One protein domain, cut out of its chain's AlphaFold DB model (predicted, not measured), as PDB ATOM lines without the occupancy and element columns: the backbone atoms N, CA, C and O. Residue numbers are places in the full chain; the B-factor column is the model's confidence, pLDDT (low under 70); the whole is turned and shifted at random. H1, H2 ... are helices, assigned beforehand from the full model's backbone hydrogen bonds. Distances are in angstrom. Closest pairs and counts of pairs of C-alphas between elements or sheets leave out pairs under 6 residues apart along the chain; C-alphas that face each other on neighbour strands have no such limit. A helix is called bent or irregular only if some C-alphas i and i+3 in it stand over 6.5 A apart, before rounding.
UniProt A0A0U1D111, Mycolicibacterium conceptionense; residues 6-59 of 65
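This is residues 6 to 59 of the 65 residues of a protein of Mycolicibacterium conceptionense (UniProt A0A0U1D111). H1, the longest helix, stands in the middle of a small body of short helices, with H2 packed on one side of it and the four-residue H3 on the other, and the stretch of residues 31 to 39 sweeps from H2 across to H3. Beyond H3, residues 50 to 59, of which 50 to 57 belong to H4, stick out from this body as a free arm. The printed part has 54 residues with four named helices, H1, H2, H3 and H4 in that order along the chain, and no named strand; the class is all helix. The whole is compact, with a radius of gyration of the C-alphas of 11.2 A and spans of 32 by 27 by 16 A.

H1 covers residues 6 to 16 and measures 17.0 A from first to last C-alpha, starting at C-alpha 6 at (139.531, 105.437, 160.037). H1 is irregular: C-alphas 6 and 9 are 7.3 A apart. H2 covers residues 24 to 30, 11.8 A long, with C-alpha 24 at (124.630, 112.310, 162.097). H2 is neither bent nor irregular, but only just: C-alphas 24 and 27 are 6.0 A apart. H3 covers residues 40 to 43 and is 4.9 A long. H4 covers residues 49 to 57, 12.6 A long, and ends with C-alpha 57 at (143.781, 120.929, 181.262).

H1 and H2 touch, and their closest C-alphas, those of Leu 14 and Thr 26, are 4.4 A apart. They run the same way at a shallow tilt of 29 degrees. H1 and H3 also touch, and their closest C-alphas, those of Ala 8 and Ala 42, are 4.2 A apart. H2 and H3 are apart. H3 and H4 are close but not clearly touching, with the C-alphas of Ala 43 and Val 49 the closest at 7.1 A. H4 is apart from H1 and from H2. In H4 every O i to N i+4 pair is within hydrogen-bond range, in H1 6 of 7 are, H3 is too short for such a pair, and in H2 0 of 3 are, while 4 of its 4 O i to N i+3 pairs are within range.

The two C-alphas farthest apart in the domain, those of Met 22 and Ser 58, are 33.1 A apart. Without residues 50 to 59, which stand free, the body has 44 residues and spans 24 by 22 by 16 A. The link from H3 to H4 is tight, with 5 residues between them. The links from H1 to H2, 7 residues, and from H2 to H3, 9 residues, are short. The printed part has no cut. The mean pLDDT of the printed part is 95.0, and no printed residue is under 70.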
ATOM      1  N   GLY A   6     140.766 105.597 160.814       95.06
ATOM      2  CA  GLY A   6     139.531 105.437 160.037       95.06
ATOM      3  C   GLY A   6     138.358 106.258 160.575       95.06
ATOM      4  O   GLY A   6     137.341 106.381 159.901       95.06
ATOM      5  N   LYS A   7     138.482 106.823 161.782       93.44
ATOM      6  CA  LYS A   7     137.477 107.700 162.385       93.44
ATOM      7  C   LYS A   7     137.825 109.184 162.279       93.44
ATOM      8  O   LYS A   7     136.976 110.004 162.609       93.44
ATOM      9  N   ALA A   8     139.016 109.536 161.795       94.94
ATOM     10  CA  ALA A   8     139.508 110.909 161.861       94.94
ATOM     11  C   ALA A   8     138.661 111.910 161.062       94.94
ATOM     12  O   ALA A   8     138.470 113.042 161.489       94.94
ATOM     13  N   GLU A   9     138.114 111.499 159.918       96.19
ATOM     14  CA  GLU A   9     137.228 112.351 159.117       96.19
ATOM     15  C   GLU A   9     135.892 112.612 159.826       96.19
ATOM     16  O   GLU A   9     135.466 113.758 159.953       96.19
ATOM     17  N   ALA A  10     135.277 111.560 160.372       95.31
ATOM     18  CA  ALA A  10     134.044 111.677 161.143       95.31
ATOM     19  C   ALA A  10     134.224 112.568 162.379       95.31
ATOM     20  O   ALA A  10     133.339 113.349 162.716       95.31
ATOM     21  N   VAL A  11     135.376 112.454 163.046       96.12
ATOM     22  CA  VAL A  11     135.746 113.270 164.206       96.12
ATOM     23  C   VAL A  11     135.925 114.736 163.819       96.12
ATOM     24  O   VAL A  11     135.388 115.599 164.506       96.12
ATOM     25  N   HIS A  12     136.604 115.020 162.706       96.69
ATOM     26  CA  HIS A  12     136.734 116.386 162.201       96.69
ATOM     27  C   HIS A  12     135.362 117.018 161.933       96.69
ATOM     28  O   HIS A  12     135.079 118.101 162.439       96.69
ATOM     29  N   HIS A  13     134.460 116.316 161.240       97.50
ATOM     30  CA  HIS A  13     133.106 116.827 161.023       97.50
ATOM     31  C   HIS A  13     132.325 117.012 162.325       97.50
ATOM     32  O   HIS A  13     131.693 118.046 162.505       97.50
ATOM     33  N   LEU A  14     132.385 116.040 163.238       96.62
ATOM     34  CA  LEU A  14     131.708 116.099 164.533       96.62
ATOM     35  C   LEU A  14     132.131 117.316 165.365       96.62
ATOM     36  O   LEU A  14     131.267 117.934 165.979       96.62
ATOM     37  N   VAL A  15     133.427 117.623 165.428       95.69
ATOM     38  CA  VAL A  15     133.972 118.613 166.371       95.69
ATOM     39  C   VAL A  15     134.112 120.007 165.747       95.69
ATOM     40  O   VAL A  15     133.867 120.996 166.429       95.69
ATOM     41  N   GLU A  16     134.478 120.095 164.467       96.19
ATOM     42  CA  GLU A  16     134.823 121.360 163.792       96.19
ATOM     43  C   GLU A  16     133.937 121.656 162.568       96.19
ATOM     44  O   GLU A  16     133.928 122.774 162.058       96.19
ATOM     45  N   GLY A  17     133.195 120.662 162.073       95.69
ATOM     46  CA  GLY A  17     132.338 120.797 160.898       95.69
ATOM     47  C   GLY A  17     130.944 121.351 161.202       95.69
ATOM     48  O   GLY A  17     130.505 121.418 162.347       95.69
ATOM     49  N   ALA A  18     130.211 121.705 160.143       96.44
ATOM     50  CA  ALA A  18     128.812 122.114 160.248       96.44
ATOM     51  C   ALA A  18     127.883 120.930 160.572       96.44
ATOM     52  O   ALA A  18     128.099 119.808 160.101       96.44
ATOM     53  N   VAL A  19     126.799 121.207 161.305       96.69
ATOM     54  CA  VAL A  19     125.747 120.220 161.582       96.69
ATOM     55  C   VAL A  19     125.064 119.795 160.283       96.69
ATOM     56  O   VAL A  19     124.570 120.624 159.520       96.69
ATOM     57  N   SER A  20     125.058 118.490 160.010       96.25
ATOM     58  CA  SER A  20     124.578 117.924 158.749       96.25
ATOM     59  C   SER A  20     124.020 116.514 158.922       96.25
ATOM     60  O   SER A  20     124.575 115.692 159.650       96.25
ATOM     61  N   ALA A  21     122.967 116.195 158.165       95.88
ATOM     62  CA  ALA A  21     122.398 114.848 158.101       95.88
ATOM     63  C   ALA A  21     123.361 113.811 157.488       95.88
ATOM     64  O   ALA A  21     123.243 112.624 157.780       95.88
ATOM     65  N   MET A  22     124.339 114.250 156.683       96.75
ATOM     66  CA  MET A  22     125.384 113.371 156.133       96.75
ATOM     67  C   MET A  22     126.338 112.849 157.213       96.75
ATOM     68  O   MET A  22     126.924 111.780 157.058       96.75
ATOM     69  N   TRP A  23     126.465 113.585 158.321       96.06
ATOM     70  CA  TRP A  23     127.295 113.229 159.466       96.06
ATOM     71  C   TRP A  23     126.447 113.288 160.739       96.06
ATOM     72  O   TRP A  23     126.547 114.257 161.493       96.06
ATOM     73  N   PRO A  24     125.626 112.258 161.024       95.38
ATOM     74  CA  PRO A  24     124.630 112.310 162.097       95.38
ATOM     75  C   PRO A  24     125.203 112.653 163.473       95.38
ATOM     76  O   PRO A  24     124.526 113.268 164.287       95.38
ATOM     77  N   ALA A  25     126.467 112.301 163.724       95.06
ATOM     78  CA  ALA A  25     127.154 112.623 164.968       95.06
ATOM     79  C   ALA A  25     127.199 114.139 165.248       95.06
ATOM     80  O   ALA A  25     127.157 114.536 166.407       95.06
ATOM     81  N   THR A  26     127.218 114.985 164.212       97.44
ATOM     82  CA  THR A  26     127.277 116.451 164.345       97.44
ATOM     83  C   THR A  26     126.109 117.049 165.130       97.44
ATOM     84  O   THR A  26     126.267 118.107 165.729       97.44
ATOM     85  N   VAL A  27     124.970 116.352 165.240       96.94
ATOM     86  CA  VAL A  27     123.847 116.781 166.095       96.94
ATOM     87  C   VAL A  27     124.256 116.960 167.565       96.94
ATOM     88  O   VAL A  27     123.666 117.769 168.276       96.94
ATOM     89  N   LEU A  28     125.300 116.251 168.017       96.50
ATOM     90  CA  LEU A  28     125.844 116.365 169.370       96.50
ATOM     91  C   LEU A  28     126.366 117.773 169.687       96.50
ATOM     92  O   LEU A  28     126.390 118.137 170.856       96.50
ATOM     93  N   GLN A  29     126.711 118.588 168.684       95.88
ATOM     94  CA  GLN A  29     127.097 119.989 168.898       95.88
ATOM     95  C   GLN A  29     125.966 120.830 169.514       95.88
ATOM     96  O   GLN A  29     126.231 121.843 170.156       95.88
ATOM     97  N   HIS A  30     124.705 120.416 169.350       96.62
ATOM     98  CA  HIS A  30     123.547 121.065 169.972       96.62
ATOM     99  C   HIS A  30     123.180 120.487 171.341       96.62
ATOM    100  O   HIS A  30     122.271 120.994 171.998       96.62
ATOM    101  N   HIS A  31     123.847 119.420 171.778       95.44
ATOM    102  CA  HIS A  31     123.575 118.831 173.076       95.44
ATOM    103  C   HIS A  31     124.343 119.601 174.165       95.44
ATOM    104  O   HIS A  31     125.548 119.810 174.028       95.44
ATOM    105  N   PRO A  32     123.688 120.007 175.270       93.44
ATOM    106  CA  PRO A  32     124.284 120.898 176.272       93.44
ATOM    107  C   PRO A  32     125.466 120.281 177.034       93.44
ATOM    108  O   PRO A  32     126.228 121.004 177.670       93.44
ATOM    109  N   HIS A  33     125.611 118.955 177.002       92.38
ATOM    110  CA  HIS A  33     126.670 118.248 177.716       92.38
ATOM    111  C   HIS A  33     127.182 117.046 176.918       92.38
ATOM    112  O   HIS A  33     126.488 116.035 176.805       92.38
ATOM    113  N   VAL A  34     128.380 117.144 176.340       93.62
ATOM    114  CA  VAL A  34     128.983 116.077 175.528       93.62
ATOM    115  C   VAL A  34     130.464 115.950 175.838       93.62
ATOM    116  O   VAL A  34     131.196 116.934 175.840       93.62
ATOM    117  N   THR A  35     130.904 114.704 176.000       93.50
ATOM    118  CA  THR A  35     132.313 114.343 176.154       93.50
ATOM    119  C   THR A  35     132.720 113.425 175.002       93.50
ATOM    120  O   THR A  35     132.163 112.339 174.822       93.50
ATOM    121  N   VAL A  36     133.714 113.840 174.210       93.25
ATOM    122  CA  VAL A  36     134.247 113.055 173.087       93.25
ATOM    123  C   VAL A  36     135.653 112.563 173.429       93.25
ATOM    124  O   VAL A  36     136.603 113.334 173.447       93.25
ATOM    125  N   LEU A  37     135.784 111.261 173.688       94.38
ATOM    126  CA  LEU A  37     137.077 110.615 173.941       94.38
ATOM    127  C   LEU A  37     137.686 110.078 172.638       94.38
ATOM    128  O   LEU A  37     137.033 109.288 171.942       94.38
ATOM    129  N   LEU A  38     138.918 110.491 172.340       94.75
ATOM    130  CA  LEU A  38     139.652 110.213 171.102       94.75
ATOM    131  C   LEU A  38     141.074 109.730 171.411       94.75
ATOM    132  O   LEU A  38     141.666 110.177 172.392       94.75
ATOM    133  N   ASP A  39     141.631 108.874 170.556       95.06
ATOM    134  CA  ASP A  39     143.082 108.672 170.475       95.06
ATOM    135  C   ASP A  39     143.731 109.673 169.500       95.06
ATOM    136  O   ASP A  39     143.052 110.349 168.721       95.06
ATOM    137  N   ASP A  40     145.065 109.752 169.510       94.44
ATOM    138  CA  ASP A  40     145.804 110.666 168.628       94.44
ATOM    139  C   ASP A  40     145.542 110.374 167.140       94.44
ATOM    140  O   ASP A  40     145.456 111.288 166.318       94.44
ATOM    141  N   ALA A  41     145.342 109.102 166.780       95.44
ATOM    142  CA  ALA A  41     145.042 108.708 165.408       95.44
ATOM    143  C   ALA A  41     143.655 109.190 164.946       95.44
ATOM    144  O   ALA A  41     143.506 109.588 163.792       95.44
ATOM    145  N   ALA A  42     142.631 109.181 165.798       94.50
ATOM    146  CA  ALA A  42     141.318 109.734 165.476       94.50
ATOM    147  C   ALA A  42     141.308 111.272 165.544       94.50
ATOM    148  O   ALA A  42     140.549 111.905 164.815       94.50
ATOM    149  N   ALA A  43     142.167 111.884 166.361       94.69
ATOM    150  CA  ALA A  43     142.285 113.338 166.477       94.69
ATOM    151  C   ALA A  43     143.130 113.990 165.366       94.69
ATOM    152  O   ALA A  43     143.088 115.206 165.215       94.69
ATOM    153  N   GLN A  44     143.865 113.218 164.557       95.62
ATOM    154  CA  GLN A  44     144.879 113.733 163.619       95.62
ATOM    155  C   GLN A  44     144.385 114.758 162.577       95.62
ATOM    156  O   GLN A  44     145.199 115.433 161.955       95.62
ATOM    157  N   ARG A  45     143.071 114.828 162.319       95.56
ATOM    158  CA  ARG A  45     142.466 115.768 161.355       95.56
ATOM    159  C   ARG A  45     141.875 117.018 162.014       95.56
ATOM    160  O   ARG A  45     141.372 117.869 161.291       95.56
ATOM    161  N   LEU A  46     141.917 117.117 163.343       95.88
ATOM    162  CA  LEU A  46     141.467 118.303 164.066       95.88
ATOM    163  C   LEU A  46     142.475 119.435 163.883       95.88
ATOM    164  O   LEU A  46     143.672 119.251 164.111       95.88
ATOM    165  N   GLN A  47     141.987 120.607 163.495       96.50
ATOM    166  CA  GLN A  47     142.804 121.809 163.344       96.50
ATOM    167  C   GLN A  47     143.131 122.449 164.695       96.50
ATOM    168  O   GLN A  47     144.202 123.028 164.862       96.50
ATOM    169  N   LEU A  48     142.233 122.324 165.673       95.25
ATOM    170  CA  LEU A  48     142.327 122.968 166.984       95.25
ATOM    171  C   LEU A  48     142.719 121.989 168.103       95.25
ATOM    172  O   LEU A  48     142.375 122.193 169.266       95.25
ATOM    173  N   VAL A  49     143.457 120.920 167.780       93.69
ATOM    174  CA  VAL A  49     143.807 119.861 168.747       93.69
ATOM    175  C   VAL A  49     144.500 120.396 170.006       93.69
ATOM    176  O   VAL A  49     144.175 119.970 171.116       93.69
ATOM    177  N   ASP A  50     145.393 121.375 169.860       93.75
ATOM    178  CA  ASP A  50     146.102 121.980 170.991       93.75
ATOM    179  C   ASP A  50     145.175 122.835 171.859       93.75
ATOM    180  O   ASP A  50     145.249 122.773 173.087       93.75
ATOM    181  N   TYR A  51     144.233 123.550 171.241       95.06
ATOM    182  CA  TYR A  51     143.210 124.303 171.962       95.06
ATOM    183  C   TYR A  51     142.320 123.380 172.805       95.06
ATOM    184  O   TYR A  51     142.057 123.674 173.973       95.06
ATOM    185  N   TYR A  52     141.897 122.232 172.262       93.94
ATOM    186  CA  TYR A  52     141.087 121.267 173.013       93.94
ATOM    187  C   TYR A  52     141.850 120.660 174.192       93.94
ATOM    188  O   TYR A  52     141.291 120.512 175.281       93.94
ATOM    189  N   ARG A  53     143.138 120.348 174.006       93.50
ATOM    190  CA  ARG A  53     144.005 119.843 175.079       93.50
ATOM    191  C   ARG A  53     144.173 120.868 176.194       93.50
ATOM    192  O   ARG A  53     144.061 120.507 177.363       93.50
ATOM    193  N   GLU A  54     144.408 122.127 175.843       95.38
ATOM    194  CA  GLU A  54     144.587 123.195 176.825       95.38
ATOM    195  C   GLU A  54     143.295 123.503 177.583       95.38
ATOM    196  O   GLU A  54     143.294 123.591 178.809       95.38
ATOM    197  N   THR A  55     142.168 123.559 176.870       93.56
ATOM    198  CA  THR A  55     140.841 123.752 177.474       93.56
ATOM    199  C   THR A  55     140.524 122.640 178.473       93.56
ATOM    200  O   THR A  55     140.006 122.911 179.553       93.56
ATOM    201  N   TYR A  56     140.864 121.388 178.147       91.50
ATOM    202  CA  TYR A  56     140.668 120.264 179.059       91.50
ATOM    203  C   TYR A  56     141.577 120.339 180.294       91.50
ATOM    204  O   TYR A  56     141.112 120.076 181.398       91.50
ATOM    205  N   ARG A  57     142.847 120.735 180.135       93.12
ATOM    206  CA  ARG A  57     143.781 120.929 181.262       93.12
ATOM    207  C   ARG A  57     143.365 122.063 182.191       93.12
ATOM    208  O   ARG A  57     143.553 121.957 183.394       93.12
ATOM    209  N   SER A  58     142.809 123.127 181.623       93.19
ATOM    210  CA  SER A  58     142.311 124.287 182.362       93.19
ATOM    211  C   SER A  58     140.903 124.079 182.933       93.19
ATOM    212  O   SER A  58     140.355 124.987 183.561       93.19
ATOM    213  N   LYS A  59     140.287 122.909 182.710       90.44
ATOM    214  CA  LYS A  59     138.944 122.608 183.198       90.44
ATOM    215  C   LYS A  59     138.952 122.575 184.736       90.44
ATOM    216  O   LYS A  59     139.750 121.834 185.306       90.44
TER     217      LYS A  59